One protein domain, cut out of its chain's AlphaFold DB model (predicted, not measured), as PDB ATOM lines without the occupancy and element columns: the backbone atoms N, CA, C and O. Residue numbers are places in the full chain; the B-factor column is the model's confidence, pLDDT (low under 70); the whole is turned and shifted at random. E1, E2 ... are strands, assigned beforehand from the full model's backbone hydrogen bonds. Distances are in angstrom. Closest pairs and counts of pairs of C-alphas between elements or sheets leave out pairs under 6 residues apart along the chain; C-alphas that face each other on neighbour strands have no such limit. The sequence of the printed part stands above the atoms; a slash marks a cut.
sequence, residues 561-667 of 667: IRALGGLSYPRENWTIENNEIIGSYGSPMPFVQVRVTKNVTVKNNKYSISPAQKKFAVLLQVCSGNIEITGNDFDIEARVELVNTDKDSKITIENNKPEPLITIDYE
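This is residues 561 to 667 of the 667 residues of the protein "Beta_helix domain-containing protein" of Gramella forsetii (strain KT0803) (UniProt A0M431). The chain is wound in stacked turns, a small solenoid in which one strand after another is laid first in one wall and then in the other, giving a sandwich, two sheets face to face with their strands nearly aligned. One wall holds E1, E3, E5, E7 and E9 in that order, the other E2, E4, E6 and E8, and within each wall the strands are parallel. The printed part has 107 residues with nine named strands, E1 to E9, and no named helix; its class is all strand, though only 53 residues are in named elements. It is compact, with a radius of gyration of the C-alphas of 12.8 A and spans of 35 by 26 by 23 A, the longest along the strands.

Find C-alpha 561 at (-15.272, -9.226, -37.016), where E1 begins and runs to residue 564. Next come E2, residues 571 to 577, 17.8 A long, and E3, residues 592 to 595. E4, residues 597 to 603, begins at C-alpha 597, (-5.597, -9.154, -27.478), and measures 16.5 A. Read on to E5, residues 616 to 621, E6, residues 624 to 630 and 16.8 A long, and E7, residues 639 to 645 and 16.0 A long. E8 holds residues 650 to 654, and E9, residues 661 to 666, runs 16.7 A to C-alpha 666 at (-7.173, 2.350, -18.793).

Start at E1, an edge strand parallel to E3 at 8 degrees; N 563 and O 593 are 2.8 A apart, within hydrogen-bond range. E3 and E5 are parallel at 11 degrees, with N 619 and O 592 at 2.8 A. E5 and E7 stand at 3 degrees, with N 620 and O 641 at 2.8 A, and E7 and the edge strand E9 at 4 degrees, with N 665 and O 642 at 2.8 A. In the other sheet, look at N 601 and O 574, 2.8 A, between E2 and E4; N 602 and O 628, 2.8 A, between E4 and E6; and N 629 and O 652, 2.8 A, between E6 and E8. The parts of the two sheets that face each other are 10.3 A centre to centre, their best planes 10 degrees apart. E1 and E2 are only just apart, their closest C-alphas 8.1 A from each other, while E3 and E4 meet only through their link.

The C-alphas of Ser 568 and Asp 635 are the two farthest apart, at 36.6 A. The printed part has no cut and ends at Glu 667, the chain's last residue. Look for the long links at residues 578 to 591, between E2 and E3, and 604 to 615, between E4 and E5. Mean pLDDT of the printed part is 91.4; in this model residues 611 to 615 are under 70.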
ATOM      1  N   ILE A 561     -16.492  -8.476 -37.295       95.25
ATOM      2  CA  ILE A 561     -15.272  -9.226 -37.016       95.25
ATOM      3  C   ILE A 561     -15.142  -9.300 -35.498       95.25
ATOM      4  O   ILE A 561     -15.092  -8.266 -34.828       95.25
ATOM      5  N   ARG A 562     -15.121 -10.515 -34.945       95.50
ATOM      6  CA  ARG A 562     -15.121 -10.748 -33.498       95.50
ATOM      7  C   ARG A 562     -13.940 -11.609 -33.089       95.50
ATOM      8  O   ARG A 562     -13.891 -12.793 -33.409       95.50
ATOM      9  N   ALA A 563     -13.044 -11.026 -32.306       95.94
ATOM     10  CA  ALA A 563     -11.938 -11.720 -31.674       95.94
ATOM     11  C   ALA A 563     -12.070 -11.656 -30.145       95.94
ATOM     12  O   ALA A 563     -11.584 -10.725 -29.513       95.94
ATOM     13  N   LEU A 564     -12.758 -12.627 -29.539       94.69
ATOM     14  CA  LEU A 564     -13.104 -12.611 -28.114       94.69
ATOM     15  C   LEU A 564     -12.173 -13.496 -27.276       94.69
ATOM     16  O   LEU A 564     -12.489 -14.650 -26.998       94.69
ATOM     17  N   GLY A 565     -10.995 -12.983 -26.916       90.25
ATOM     18  CA  GLY A 565     -10.048 -13.684 -26.043       90.25
ATOM     19  C   GLY A 565     -10.507 -13.737 -24.584       90.25
ATOM     20  O   GLY A 565     -11.219 -12.850 -24.108       90.25
ATOM     21  N   GLY A 566     -10.069 -14.778 -23.872       90.69
ATOM     22  CA  GLY A 566     -10.168 -14.876 -22.413       90.69
ATOM     23  C   GLY A 566      -8.827 -14.546 -21.758       90.69
ATOM     24  O   GLY A 566      -7.787 -14.716 -22.386       90.69
ATOM     25  N   LEU A 567      -8.827 -14.113 -20.493       90.75
ATOM     26  CA  LEU A 567      -7.598 -13.734 -19.767       90.75
ATOM     27  C   LEU A 567      -6.551 -14.858 -19.713       90.75
ATOM     28  O   LEU A 567      -5.358 -14.593 -19.792       90.75
ATOM     29  N   SER A 568      -6.988 -16.117 -19.639       93.75
ATOM     30  CA  SER A 568      -6.097 -17.286 -19.667       93.75
ATOM     31  C   SER A 568      -5.509 -17.580 -21.051       93.75
ATOM     32  O   SER A 568      -4.499 -18.273 -21.156       93.75
ATOM     33  N   TYR A 569      -6.134 -17.061 -22.108       94.00
ATOM     34  CA  TYR A 569      -5.796 -17.330 -23.503       94.00
ATOM     35  C   TYR A 569      -5.804 -16.022 -24.307       94.00
ATOM     36  O   TYR A 569      -6.674 -15.824 -25.167       94.00
ATOM     37  N   PRO A 570      -4.873 -15.094 -24.000       93.94
ATOM     38  CA  PRO A 570      -4.762 -13.848 -24.735       93.94
ATOM     39  C   PRO A 570      -4.421 -14.129 -26.195       93.94
ATOM     40  O   PRO A 570      -3.725 -15.090 -26.527       93.94
ATOM     41  N   ARG A 571      -4.921 -13.271 -27.074       96.94
ATOM     42  CA  ARG A 571      -4.675 -13.352 -28.515       96.94
ATOM     43  C   ARG A 571      -3.584 -12.393 -28.912       96.94
ATOM     44  O   ARG A 571      -3.371 -11.398 -28.226       96.94
ATOM     45  N   GLU A 572      -2.936 -12.643 -30.038       98.12
ATOM     46  CA  GLU A 572      -1.832 -11.797 -30.475       98.12
ATOM     47  C   GLU A 572      -1.854 -11.509 -31.976       98.12
ATOM     48  O   GLU A 572      -2.179 -12.374 -32.786       98.12
ATOM     49  N   ASN A 573      -1.441 -10.294 -32.340       98.50
ATOM     50  CA  ASN A 573      -1.130  -9.869 -33.705       98.50
ATOM     51  C   ASN A 573      -2.323 -10.004 -34.665       98.50
ATOM     52  O   ASN A 573      -2.340 -10.846 -35.562       98.50
ATOM     53  N   TRP A 574      -3.320  -9.141 -34.477       98.62
ATOM     54  CA  TRP A 574      -4.490  -9.053 -35.349       98.62
ATOM     55  C   TRP A 574      -4.393  -7.829 -36.257       98.62
ATOM     56  O   TRP A 574      -4.297  -6.703 -35.775       98.62
ATOM     57  N   THR A 575      -4.452  -8.048 -37.570       98.81
ATOM     58  CA  THR A 575      -4.442  -6.992 -38.591       98.81
ATOM     59  C   THR A 575      -5.709  -7.071 -39.432       98.81
ATOM     60  O   THR A 575      -5.975  -8.081 -40.079       98.81
ATOM     61  N   ILE A 576      -6.493  -5.997 -39.426       98.62
ATOM     62  CA  ILE A 576      -7.761  -5.853 -40.143       98.62
ATOM     63  C   ILE A 576      -7.628  -4.638 -41.057       98.62
ATOM     64  O   ILE A 576      -7.678  -3.500 -40.579       98.62
ATOM     65  N   GLU A 577      -7.439  -4.842 -42.362       98.50
ATOM     66  CA  GLU A 577      -7.154  -3.716 -43.256       98.50
ATOM     67  C   GLU A 577      -7.758  -3.772 -44.658       98.50
ATOM     68  O   GLU A 577      -7.963  -4.828 -45.239       98.50
ATOM     69  N   ASN A 578      -7.988  -2.601 -45.252       98.38
ATOM     70  CA  ASN A 578      -8.468  -2.474 -46.631       98.38
ATOM     71  C   ASN A 578      -9.790  -3.229 -46.903       98.38
ATOM     72  O   ASN A 578     -10.012  -3.686 -48.025       98.38
ATOM     73  N   ASN A 579     -10.649  -3.401 -45.893       97.88
ATOM     74  CA  ASN A 579     -11.952  -4.053 -46.048       97.88
ATOM     75  C   ASN A 579     -13.055  -3.030 -46.360       97.88
ATOM     76  O   ASN A 579     -12.960  -1.871 -45.964       97.88
ATOM     77  N   GLU A 580     -14.115  -3.453 -47.047       95.75
ATOM     78  CA  GLU A 580     -15.288  -2.632 -47.371       95.75
ATOM     79  C   GLU A 580     -16.575  -3.279 -46.842       95.75
ATOM     80  O   GLU A 580     -16.849  -4.456 -47.082       95.75
ATOM     81  N   ILE A 581     -17.412  -2.497 -46.164       90.56
ATOM     82  CA  ILE A 581     -18.736  -2.951 -45.745       90.56
ATOM     83  C   ILE A 581     -19.749  -2.792 -46.880       90.56
ATOM     84  O   ILE A 581     -19.952  -1.695 -47.394       90.56
ATOM     85  N   ILE A 582     -20.438  -3.876 -47.249       90.06
ATOM     86  CA  ILE A 582     -21.385  -3.913 -48.387       90.06
ATOM     87  C   ILE A 582     -22.866  -3.933 -47.970       90.06
ATOM     88  O   ILE A 582     -23.713  -4.585 -48.594       90.06
ATOM     89  N   GLY A 583     -23.197  -3.224 -46.894       82.62
ATOM     90  CA  GLY A 583     -24.563  -3.058 -46.396       82.62
ATOM     91  C   GLY A 583     -24.637  -2.993 -44.874       82.62
ATOM     92  O   GLY A 583     -23.642  -3.158 -44.181       82.62
ATOM     93  N   SER A 584     -25.839  -2.776 -44.348       73.12
ATOM     94  CA  SER A 584     -26.079  -2.762 -42.903       73.12
ATOM     95  C   SER A 584     -26.196  -4.185 -42.350       73.12
ATOM     96  O   SER A 584     -27.035  -4.945 -42.828       73.12
ATOM     97  N   TYR A 585     -25.450  -4.505 -41.286       70.38
ATOM     98  CA  TYR A 585     -25.638  -5.740 -40.508       70.38
ATOM     99  C   TYR A 585     -26.976  -5.766 -39.748       70.38
ATOM    100  O   TYR A 585     -27.491  -6.827 -39.419       70.38
ATOM    101  N   GLY A 586     -27.541  -4.593 -39.435       70.19
ATOM    102  CA  GLY A 586     -28.817  -4.461 -38.720       70.19
ATOM    103  C   GLY A 586     -28.775  -4.801 -37.223       70.19
ATOM    104  O   GLY A 586     -29.765  -4.584 -36.535       70.19
ATOM    105  N   SER A 587     -27.646  -5.285 -36.698       72.06
ATOM    106  CA  SER A 587     -27.457  -5.561 -35.268       72.06
ATOM    107  C   SER A 587     -26.718  -4.418 -34.562       72.06
ATOM    108  O   SER A 587     -25.886  -3.765 -35.186       72.06
ATOM    109  N   PRO A 588     -26.964  -4.176 -33.259       77.56
ATOM    110  CA  PRO A 588     -26.324  -3.109 -32.480       77.56
ATOM    111  C   PRO A 588     -24.814  -3.306 -32.243       77.56
ATOM    112  O   PRO A 588     -24.205  -2.505 -31.532       77.56
ATOM    113  N   MET A 589     -24.218  -4.371 -32.782       83.38
ATOM    114  CA  MET A 589     -22.824  -4.748 -32.570       83.38
ATOM    115  C   MET A 589     -21.818  -3.832 -33.291       83.38
ATOM    116  O   MET A 589     -22.117  -3.337 -34.382       83.38
ATOM    117  N   PRO A 590     -20.604  -3.666 -32.727       88.94
ATOM    118  CA  PRO A 590     -19.488  -3.032 -33.423       88.94
ATOM    119  C   PRO A 590     -19.038  -3.846 -34.643       88.94
ATOM    120  O   PRO A 590     -19.145  -5.075 -34.650       88.94
ATOM    121  N   PHE A 591     -18.486  -3.170 -35.656       89.94
ATOM    122  CA  PHE A 591     -17.909  -3.849 -36.824       89.94
ATOM    123  C   PHE A 591     -16.649  -4.625 -36.475       89.94
ATOM    124  O   PHE A 591     -16.477  -5.742 -36.951       89.94
ATOM    125  N   VAL A 592     -15.790  -4.053 -35.638       95.06
ATOM    126  CA  VAL A 592     -14.612  -4.726 -35.099       95.06
ATOM    127  C   VAL A 592     -14.762  -4.803 -33.590       95.06
ATOM    128  O   VAL A 592     -14.784  -3.778 -32.912       95.06
ATOM    129  N   GLN A 593     -14.864  -6.021 -33.067       95.88
ATOM    130  CA  GLN A 593     -14.827  -6.301 -31.639       95.88
ATOM    131  C   GLN A 593     -13.617  -7.170 -31.330       95.88
ATOM    132  O   GLN A 593     -13.552  -8.316 -31.770       95.88
ATOM    133  N   VAL A 594     -12.688  -6.656 -30.537       97.25
ATOM    134  CA  VAL A 594     -11.500  -7.399 -30.115       97.25
ATOM    135  C   VAL A 594     -11.379  -7.313 -28.600       97.25
ATOM    136  O   VAL A 594     -11.519  -6.242 -28.016       97.25
ATOM    137  N   ARG A 595     -11.156  -8.450 -27.946       97.19
ATOM    138  CA  ARG A 595     -11.056  -8.564 -26.491       97.19
ATOM    139  C   ARG A 595      -9.842  -9.403 -26.102       97.19
ATOM    140  O   ARG A 595      -9.575 -10.410 -26.755       97.19
ATOM    141  N   VAL A 596      -9.135  -8.996 -25.043       97.00
ATOM    142  CA  VAL A 596      -7.935  -9.659 -24.492       97.00
ATOM    143  C   VAL A 596      -6.952 -10.018 -25.609       97.00
ATOM    144  O   VAL A 596      -6.714 -11.184 -25.926       97.00
ATOM    145  N   THR A 597      -6.462  -8.990 -26.303       97.56
ATOM    146  CA  THR A 597      -5.597  -9.154 -27.478       97.56
ATOM    147  C   THR A 597      -4.431  -8.177 -27.441       97.56
ATOM    148  O   THR A 597      -4.612  -6.977 -27.239       97.56
ATOM    149  N   LYS A 598      -3.228  -8.691 -27.676       98.19
ATOM    150  CA  LYS A 598      -2.001  -7.921 -27.819       98.19
ATOM    151  C   LYS A 598      -1.733  -7.623 -29.289       98.19
ATOM    152  O   LYS A 598      -1.778  -8.527 -30.116       98.19
ATOM    153  N   ASN A 599      -1.371  -6.383 -29.593       98.50
ATOM    154  CA  ASN A 599      -1.099  -5.886 -30.943       98.50
ATOM    155  C   ASN A 599      -2.313  -5.989 -31.885       98.50
ATOM    156  O   ASN A 599      -2.570  -7.035 -32.486       98.50
ATOM    157  N   VAL A 600      -3.034  -4.880 -32.050       98.62
ATOM    158  CA  VAL A 600      -4.232  -4.796 -32.897       98.62
ATOM    159  C   VAL A 600      -4.075  -3.655 -33.893       98.62
ATOM    160  O   VAL A 600      -3.848  -2.514 -33.502       98.62
ATOM    161  N   THR A 601      -4.222  -3.956 -35.180       98.75
ATOM    162  CA  THR A 601      -4.192  -2.976 -36.270       98.75
ATOM    163  C   THR A 601      -5.524  -2.992 -37.013       98.75
ATOM    164  O   THR A 601      -5.939  -4.033 -37.515       98.75
ATOM    165  N   VAL A 602      -6.187  -1.840 -37.106       98.38
ATOM    166  CA  VAL A 602      -7.424  -1.615 -37.866       98.38
ATOM    167  C   VAL A 602      -7.196  -0.446 -38.819       98.38
ATOM    168  O   VAL A 602      -7.174   0.712 -38.394       98.38
ATOM    169  N   LYS A 603      -6.993  -0.728 -40.107       98.44
ATOM    170  CA  LYS A 603      -6.438   0.262 -41.033       98.44
ATOM    171  C   LYS A 603      -7.120   0.335 -42.393       98.44
ATOM    172  O   LYS A 603      -7.371  -0.682 -43.022       98.44
ATOM    173  N   ASN A 604      -7.325   1.545 -42.914       98.06
ATOM    174  CA  ASN A 604      -7.813   1.771 -44.285       98.06
ATOM    175  C   ASN A 604      -9.124   1.030 -44.623       98.06
ATOM    176  O   ASN A 604      -9.370   0.696 -45.782       98.06
ATOM    177  N   ASN A 605      -9.951   0.714 -43.627       97.12
ATOM    178  CA  ASN A 605     -11.230   0.056 -43.862       97.12
ATOM    179  C   ASN A 605     -12.299   1.099 -44.185       97.12
ATOM    180  O   ASN A 605     -12.263   2.210 -43.662       97.12
ATOM    181  N   LYS A 606     -13.272   0.723 -45.010       95.12
ATOM    182  CA  LYS A 606     -14.442   1.526 -45.348       95.12
ATOM    183  C   LYS A 606     -15.684   0.894 -44.728       95.12
ATOM    184  O   LYS A 606     -16.208  -0.098 -45.235       95.12
ATOM    185  N   TYR A 607     -16.139   1.455 -43.620       88.25
ATOM    186  CA  TYR A 607     -17.319   1.026 -42.891       88.25
ATOM    187  C   TYR A 607     -18.503   1.907 -43.253       88.25
ATOM    188  O   TYR A 607     -18.440   3.118 -43.081       88.25
ATOM    189  N   SER A 608     -19.588   1.280 -43.703       84.56
ATOM    190  CA  SER A 608     -20.877   1.950 -43.804       84.56
ATOM    191  C   SER A 608     -21.736   1.634 -42.598       84.56
ATOM    192  O   SER A 608     -22.296   0.538 -42.508       84.56
ATOM    193  N   ILE A 609     -21.796   2.564 -41.645       76.88
ATOM    194  CA  ILE A 609     -22.430   2.329 -40.348       76.88
ATOM    195  C   ILE A 609     -23.910   2.672 -40.436       76.88
ATOM    196  O   ILE A 609     -24.304   3.790 -40.767       76.88
ATOM    197  N   SER A 610     -24.766   1.707 -40.108       76.19
ATOM    198  CA  SER A 610     -26.201   1.966 -40.097       76.19
ATOM    199  C   SER A 610     -26.632   2.695 -38.820       76.19
ATOM    200  O   SER A 610     -26.052   2.478 -37.756       76.19
ATOM    201  N   PRO A 611     -27.705   3.507 -38.861       69.88
ATOM    202  CA  PRO A 611     -28.227   4.175 -37.665       69.88
ATOM    203  C   PRO A 611     -28.671   3.228 -36.536       69.88
ATOM    204  O   PRO A 611     -28.795   3.663 -35.395       69.88
ATOM    205  N   ALA A 612     -28.948   1.955 -36.851       67.50
ATOM    206  CA  ALA A 612     -29.379   0.940 -35.888       67.50
ATOM    207  C   ALA A 612     -28.206   0.297 -35.126       67.50
ATOM    208  O   ALA A 612     -28.389  -0.222 -34.023       67.50
ATOM    209  N   GLN A 613     -26.994   0.341 -35.688       68.25
ATOM    210  CA  GLN A 613     -25.781   0.019 -34.943       68.25
ATOM    211  C   GLN A 613     -25.597   1.075 -33.852       68.25
ATOM    212  O   GLN A 613     -25.881   2.248 -34.080       68.25
ATOM    213  N   LYS A 614     -25.109   0.704 -32.658       61.09
ATOM    214  CA  LYS A 614     -24.893   1.649 -31.537       61.09
ATOM    215  C   LYS A 614     -23.769   2.686 -31.806       61.09
ATOM    216  O   LYS A 614     -23.096   3.124 -30.883       61.09
ATOM    217  N   LYS A 615     -23.547   3.081 -33.066       69.81
ATOM    218  CA  LYS A 615     -22.456   3.909 -33.602       69.81
ATOM    219  C   LYS A 615     -21.044   3.375 -33.351       69.81
ATOM    220  O   LYS A 615     -20.087   4.039 -33.726       69.81
ATOM    221  N   PHE A 616     -20.866   2.199 -32.753       83.62
ATOM    222  CA  PHE A 616     -19.534   1.630 -32.556       83.62
ATOM    223  C   PHE A 616     -18.981   1.077 -33.865       83.62
ATOM    224  O   PHE A 616     -19.536   0.135 -34.425       83.62
ATOM    225  N   ALA A 617     -17.863   1.625 -34.330       89.88
ATOM    226  CA  ALA A 617     -17.105   1.006 -35.410       89.88
ATOM    227  C   ALA A 617     -16.096   0.003 -34.854       89.88
ATOM    228  O   ALA A 617     -16.039  -1.139 -35.309       89.88
ATOM    229  N   VAL A 618     -15.342   0.421 -33.834       94.25
ATOM    230  CA  VAL A 618     -14.269  -0.368 -33.227       94.25
ATOM    231  C   VAL A 618     -14.447  -0.381 -31.713       94.25
ATOM    232  O   VAL A 618     -14.554   0.675 -31.090       94.25
ATOM    233  N   LEU A 619     -14.466  -1.580 -31.137       95.75
ATOM    234  CA  LEU A 619     -14.473  -1.826 -29.701       95.75
ATOM    235  C   LEU A 619     -13.302  -2.746 -29.347       95.75
ATOM    236  O   LEU A 619     -13.286  -3.912 -29.748       95.75
ATOM    237  N   LEU A 620     -12.348  -2.221 -28.583       97.12
ATOM    238  CA  LEU A 620     -11.200  -2.953 -28.056       97.12
ATOM    239  C   LEU A 620     -11.335  -3.058 -26.533       97.12
ATOM    240  O   LEU A 620     -11.535  -2.052 -25.863       97.12
ATOM    241  N   GLN A 621     -11.247  -4.262 -25.975       96.88
ATOM    242  CA  GLN A 621     -11.437  -4.503 -24.538       96.88
ATOM    243  C   GLN A 621     -10.246  -5.275 -23.977       96.88
ATOM    244  O   GLN A 621      -9.931  -6.347 -24.486       96.88
ATOM    245  N   VAL A 622      -9.595  -4.783 -22.924       96.62
ATOM    246  CA  VAL A 622      -8.430  -5.455 -22.316       96.62
ATOM    247  C   VAL A 622      -7.330  -5.729 -23.354       96.62
ATOM    248  O   VAL A 622      -6.754  -6.811 -23.425       96.62
ATOM    249  N   CYS A 623      -7.117  -4.786 -24.272       97.25
ATOM    250  CA  CYS A 623      -6.098  -4.913 -25.314       97.25
ATOM    251  C   CYS A 623      -4.780  -4.278 -24.857       97.25
ATOM    252  O   CYS A 623      -4.783  -3.378 -24.018       97.25
ATOM    253  N   SER A 624      -3.658  -4.747 -25.406       97.62
ATOM    254  CA  SER A 624      -2.323  -4.267 -25.027       97.62
ATOM    255  C   SER A 624      -1.339  -4.193 -26.199       97.62
ATOM    256  O   SER A 624      -1.622  -4.638 -27.317       97.62
ATOM    257  N   GLY A 625      -0.148  -3.635 -25.958       97.44
ATOM    258  CA  GLY A 625       0.934  -3.569 -26.943       97.44
ATOM    259  C   GLY A 625       0.761  -2.429 -27.949       97.44
ATOM    260  O   GLY A 625       0.535  -1.285 -27.561       97.44
ATOM    261  N   ASN A 626       0.923  -2.714 -29.244       98.44
ATOM    262  CA  ASN A 626       0.742  -1.716 -30.303       98.44
ATOM    263  C   ASN A 626      -0.705  -1.720 -30.808       98.44
ATOM    264  O   ASN A 626      -1.141  -2.689 -31.426       98.44
ATOM    265  N   ILE A 627      -1.435  -0.632 -30.579       98.38
ATOM    266  CA  ILE A 627      -2.806  -0.459 -31.062       98.38
ATOM    267  C   ILE A 627      -2.807   0.636 -32.127       98.38
ATOM    268  O   ILE A 627      -2.521   1.796 -31.832       98.38
ATOM    269  N   GLU A 628      -3.136   0.278 -33.365       98.56
ATOM    270  CA  GLU A 628      -3.213   1.204 -34.497       98.56
ATOM    271  C   GLU A 628      -4.632   1.205 -35.081       98.56
ATOM    272  O   GLU A 628      -5.126   0.174 -35.525       98.56
ATOM    273  N   ILE A 629      -5.288   2.367 -35.102       98.06
ATOM    274  CA  ILE A 629      -6.589   2.581 -35.751       98.06
ATOM    275  C   ILE A 629      -6.444   3.767 -36.706       98.06
ATOM    276  O   ILE A 629      -6.628   4.921 -36.307       98.06
ATOM    277  N   THR A 630      -6.054   3.511 -37.957       98.31
ATOM    278  CA  THR A 630      -5.610   4.571 -38.877       98.31
ATOM    279  C   THR A 630      -6.281   4.535 -40.246       98.31
ATOM    280  O   THR A 630      -6.524   3.479 -40.822       98.31
ATOM    281  N   GLY A 631      -6.568   5.709 -40.814       97.62
ATOM    282  CA  GLY A 631      -7.000   5.816 -42.213       97.62
ATOM    283  C   GLY A 631      -8.370   5.204 -42.541       97.62
ATOM    284  O   GLY A 631      -8.663   5.011 -43.718       97.62
ATOM    285  N   ASN A 632      -9.196   4.863 -41.545       97.06
ATOM    286  CA  ASN A 632     -10.508   4.255 -41.783       97.06
ATOM    287  C   ASN A 632     -11.538   5.311 -42.219       97.06
ATOM    288  O   ASN A 632     -11.514   6.442 -41.737       97.06
ATOM    289  N   ASP A 633     -12.456   4.932 -43.101       95.44
ATOM    290  CA  ASP A 633     -13.606   5.726 -43.538       95.44
ATOM    291  C   ASP A 633     -14.885   5.112 -42.954       95.44
ATOM    292  O   ASP A 633     -15.275   4.019 -43.346       95.44
ATOM    293  N   PHE A 634     -15.500   5.768 -41.977       89.75
ATOM    294  CA  PHE A 634     -16.666   5.303 -41.234       89.75
ATOM    295  C   PHE A 634     -18.006   5.807 -41.772       89.75
ATOM    296  O   PHE A 634     -19.001   5.521 -41.123       89.75
ATOM    297  N   ASP A 635     -18.020   6.585 -42.862       86.44
ATOM    298  CA  ASP A 635     -19.167   7.238 -43.527       86.44
ATOM    299  C   ASP A 635     -20.074   8.175 -42.693       86.44
ATOM    300  O   ASP A 635     -20.602   9.155 -43.228       86.44
ATOM    301  N   ILE A 636     -20.181   7.962 -41.385       84.12
ATOM    302  CA  ILE A 636     -20.846   8.804 -40.388       84.12
ATOM    303  C   ILE A 636     -19.983   8.942 -39.127       84.12
ATOM    304  O   ILE A 636     -18.962   8.277 -38.964       84.12
ATOM    305  N   GLU A 637     -20.399   9.816 -38.206       83.62
ATOM    306  CA  GLU A 637     -19.776   9.932 -36.884       83.62
ATOM    307  C   GLU A 637     -19.858   8.592 -36.133       83.62
ATOM    308  O   GLU A 637     -20.922   8.182 -35.656       83.62
ATOM    309  N   ALA A 638     -18.711   7.924 -36.044       86.38
ATOM    310  CA  ALA A 638     -18.537   6.637 -35.396       86.38
ATOM    311  C   ALA A 638     -17.869   6.782 -34.033       86.38
ATOM    312  O   ALA A 638     -17.170   7.755 -33.756       86.38
ATOM    313  N   ARG A 639     -18.032   5.766 -33.192       90.56
ATOM    314  CA  ARG A 639     -17.344   5.630 -31.915       90.56
ATOM    315  C   ARG A 639     -16.235   4.590 -32.024       90.56
ATOM    316  O   ARG A 639     -16.458   3.478 -32.511       90.56
ATOM    317  N   VAL A 640     -15.062   4.975 -31.537       93.56
ATOM    318  CA  VAL A 640     -13.927   4.096 -31.260       93.56
ATOM    319  C   VAL A 640     -13.776   4.036 -29.746       93.56
ATOM    320  O   VAL A 640     -13.573   5.064 -29.097       93.56
ATOM    321  N   GLU A 641     -13.923   2.846 -29.177       95.50
ATOM    322  CA  GLU A 641     -13.882   2.644 -27.731       95.50
ATOM    323  C   GLU A 641     -12.813   1.617 -27.355       95.50
ATOM    324  O   GLU A 641     -12.779   0.506 -27.885       95.50
ATOM    325  N   LEU A 642     -11.934   2.023 -26.443       96.25
ATOM    326  CA  LEU A 642     -10.889   1.219 -25.828       96.25
ATOM    327  C   LEU A 642     -11.229   1.112 -24.335       96.25
ATOM    328  O   LEU A 642     -11.265   2.132 -23.653       96.25
ATOM    329  N   VAL A 643     -11.514  -0.091 -23.837       95.88
ATOM    330  CA  VAL A 643     -11.946  -0.345 -22.449       95.88
ATOM    331  C   VAL A 643     -10.898  -1.176 -21.723       95.88
ATOM    332  O   VAL A 643     -10.483  -2.202 -22.263       95.88
ATOM    333  N   ASN A 644     -10.508  -0.775 -20.510       93.94
ATOM    334  CA  ASN A 644      -9.479  -1.433 -19.694       93.94
ATOM    335  C   ASN A 644      -8.207  -1.730 -20.503       93.94
ATOM    336  O   ASN A 644      -7.687  -2.840 -20.486       93.94
ATOM    337  N   THR A 645      -7.783  -0.788 -21.341       92.69
ATOM    338  CA  THR A 645      -6.580  -0.964 -22.161       92.69
ATOM    339  C   THR A 645      -5.349  -0.809 -21.280       92.69
ATOM    340  O   THR A 645      -5.324   0.050 -20.401       92.69
ATOM    341  N   ASP A 646      -4.321  -1.619 -21.521       90.94
ATOM    342  CA  ASP A 646      -3.059  -1.515 -20.785       90.94
ATOM    343  C   ASP A 646      -2.470  -0.104 -20.965       90.94
ATOM    344  O   ASP A 646      -2.262   0.351 -22.095       90.94
ATOM    345  N   LYS A 647      -2.210   0.590 -19.851       92.69
ATOM    346  CA  LYS A 647      -1.667   1.959 -19.810       92.69
ATOM    347  C   LYS A 647      -0.315   2.116 -20.508       92.69
ATOM    348  O   LYS A 647       0.015   3.222 -20.930       92.69
ATOM    349  N   ASP A 648       0.446   1.031 -20.640       95.44
ATOM    350  CA  ASP A 648       1.752   1.023 -21.301       95.44
ATOM    351  C   ASP A 648       1.630   0.750 -22.817       95.44
ATOM    352  O   ASP A 648       2.632   0.693 -23.538       95.44
ATOM    353  N   SER A 649       0.402   0.615 -23.332       96.44
ATOM    354  CA  SER A 649       0.139   0.424 -24.759       96.44
ATOM    355  C   SER A 649       0.518   1.646 -25.587       96.44
ATOM    356  O   SER A 649       0.193   2.791 -25.264       96.44
ATOM    357  N   LYS A 650       1.115   1.397 -26.752       97.75
ATOM    358  CA  LYS A 650       1.320   2.423 -27.774       97.75
ATOM    359  C   LYS A 650       0.066   2.519 -28.637       97.75
ATOM    360  O   LYS A 650      -0.134   1.696 -29.528       97.75
ATOM    361  N   ILE A 651      -0.746   3.542 -28.387       97.75
ATOM    362  CA  ILE A 651      -2.017   3.770 -29.087       97.75
ATOM    363  C   ILE A 651      -1.838   4.860 -30.149       97.75
ATOM    364  O   ILE A 651      -1.355   5.951 -29.857       97.75
ATOM    365  N   THR A 652      -2.222   4.568 -31.392       98.12
ATOM    366  CA  THR A 652      -2.231   5.515 -32.519       98.12
ATOM    367  C   THR A 652      -3.614   5.519 -33.165       98.12
ATOM    368  O   THR A 652      -4.034   4.505 -33.720       98.12
ATOM    369  N   ILE A 653      -4.326   6.650 -33.100       97.12
ATOM    370  CA  ILE A 653      -5.655   6.832 -33.708       97.12
ATOM    371  C   ILE A 653      -5.617   8.094 -34.568       97.12
ATOM    372  O   ILE A 653      -5.723   9.202 -34.054       97.12
ATOM    373  N   GLU A 654      -5.429   7.940 -35.879       97.19
ATOM    374  CA  GLU A 654      -5.144   9.070 -36.772       97.19
ATOM    375  C   GLU A 654      -5.764   8.892 -38.162       97.19
ATOM    376  O   GLU A 654      -5.967   7.779 -38.643       97.19
ATOM    377  N   ASN A 655      -6.014  10.002 -38.860       95.94
ATOM    378  CA  ASN A 655      -6.454  10.018 -40.264       95.94
ATOM    379  C   ASN A 655      -7.769   9.259 -40.558       95.94
ATOM    380  O   ASN A 655      -8.021   8.916 -41.712       95.94
ATOM    381  N   ASN A 656      -8.609   9.011 -39.549       95.81
ATOM    382  CA  ASN A 656      -9.935   8.410 -39.723       95.81
ATOM    383  C   ASN A 656     -10.965   9.470 -40.166       95.81
ATOM    384  O   ASN A 656     -10.842  10.641 -39.797       95.81
ATOM    385  N   LYS A 657     -11.958   9.084 -40.976       93.56
ATOM    386  CA  LYS A 657     -12.950   9.995 -41.570       93.56
ATOM    387  C   LYS A 657     -14.382   9.457 -41.437       93.56
ATOM    388  O   LYS A 657     -14.602   8.325 -41.822       93.56
ATOM    389  N   PRO A 658     -15.353  10.259 -40.968       90.00
ATOM    390  CA  PRO A 658     -15.106  11.447 -40.154       90.00
ATOM    391  C   PRO A 658     -14.279  11.090 -38.909       90.00
ATOM    392  O   PRO A 658     -14.093   9.918 -38.578       90.00
ATOM    393  N   GLU A 659     -13.744  12.111 -38.243       91.50
ATOM    394  CA  GLU A 659     -13.024  11.906 -36.989       91.50
ATOM    395  C   GLU A 659     -13.960  11.223 -35.972       91.50
ATOM    396  O   GLU A 659     -15.068  11.720 -35.744       91.50
ATOM    397  N   PRO A 660     -13.583  10.058 -35.414       89.44
ATOM    398  CA  PRO A 660     -14.463   9.316 -34.526       89.44
ATOM    399  C   PRO A 660     -14.525   9.964 -33.142       89.44
ATOM    400  O   PRO A 660     -13.574  10.590 -32.677       89.44
ATOM    401  N   LEU A 661     -15.620   9.721 -32.425       90.31
ATOM    402  CA  LEU A 661     -15.666   9.937 -30.985       90.31
ATOM    403  C   LEU A 661     -14.801   8.873 -30.304       90.31
ATOM    404  O   LEU A 661     -15.091   7.677 -30.400       90.31
ATOM    405  N   ILE A 662     -13.749   9.312 -29.617       92.62
ATOM    406  CA  ILE A 662     -12.779   8.426 -28.971       92.62
ATOM    407  C   ILE A 662     -13.069   8.354 -27.472       92.62
ATOM    408  O   ILE A 662     -13.188   9.373 -26.793       92.62
ATOM    409  N   THR A 663     -13.166   7.139 -26.940       93.81
ATOM    410  CA  THR A 663     -13.160   6.875 -25.495       93.81
ATOM    411  C   THR A 663     -12.044   5.890 -25.190       93.81
ATOM    412  O   THR A 663     -11.983   4.835 -25.818       93.81
ATOM    413  N   ILE A 664     -11.173   6.238 -24.244       92.06
ATOM    414  CA  ILE A 664     -10.100   5.365 -23.768       92.06
ATOM    415  C   ILE A 664     -10.222   5.275 -22.253       92.06
ATOM    416  O   ILE A 664     -10.142   6.297 -21.571       92.06
ATOM    417  N   ASP A 665     -10.432   4.061 -21.767       89.88
ATOM    418  CA  ASP A 665     -10.402   3.690 -20.360       89.88
ATOM    419  C   ASP A 665      -9.204   2.764 -20.125       89.88
ATOM    420  O   ASP A 665      -8.995   1.809 -20.885       89.88
ATOM    421  N   TYR A 666      -8.398   3.080 -19.118       85.38
ATOM    422  CA  TYR A 666      -7.173   2.350 -18.793       85.38
ATOM    423  C   TYR A 666      -7.409   1.446 -17.582       85.38
ATOM    424  O   TYR A 666      -8.191   1.803 -16.702       85.38
ATOM    425  N   GLU A 667      -6.735   0.294 -17.550       74.12
ATOM    426  CA  GLU A 667      -6.719  -0.600 -16.376       74.12
ATOM    427  C   GLU A 667      -5.939  -0.018 -15.182       74.12
ATOM    428  O   GLU A 667      -4.878   0.629 -15.396       74.12
TER     429      GLU A 667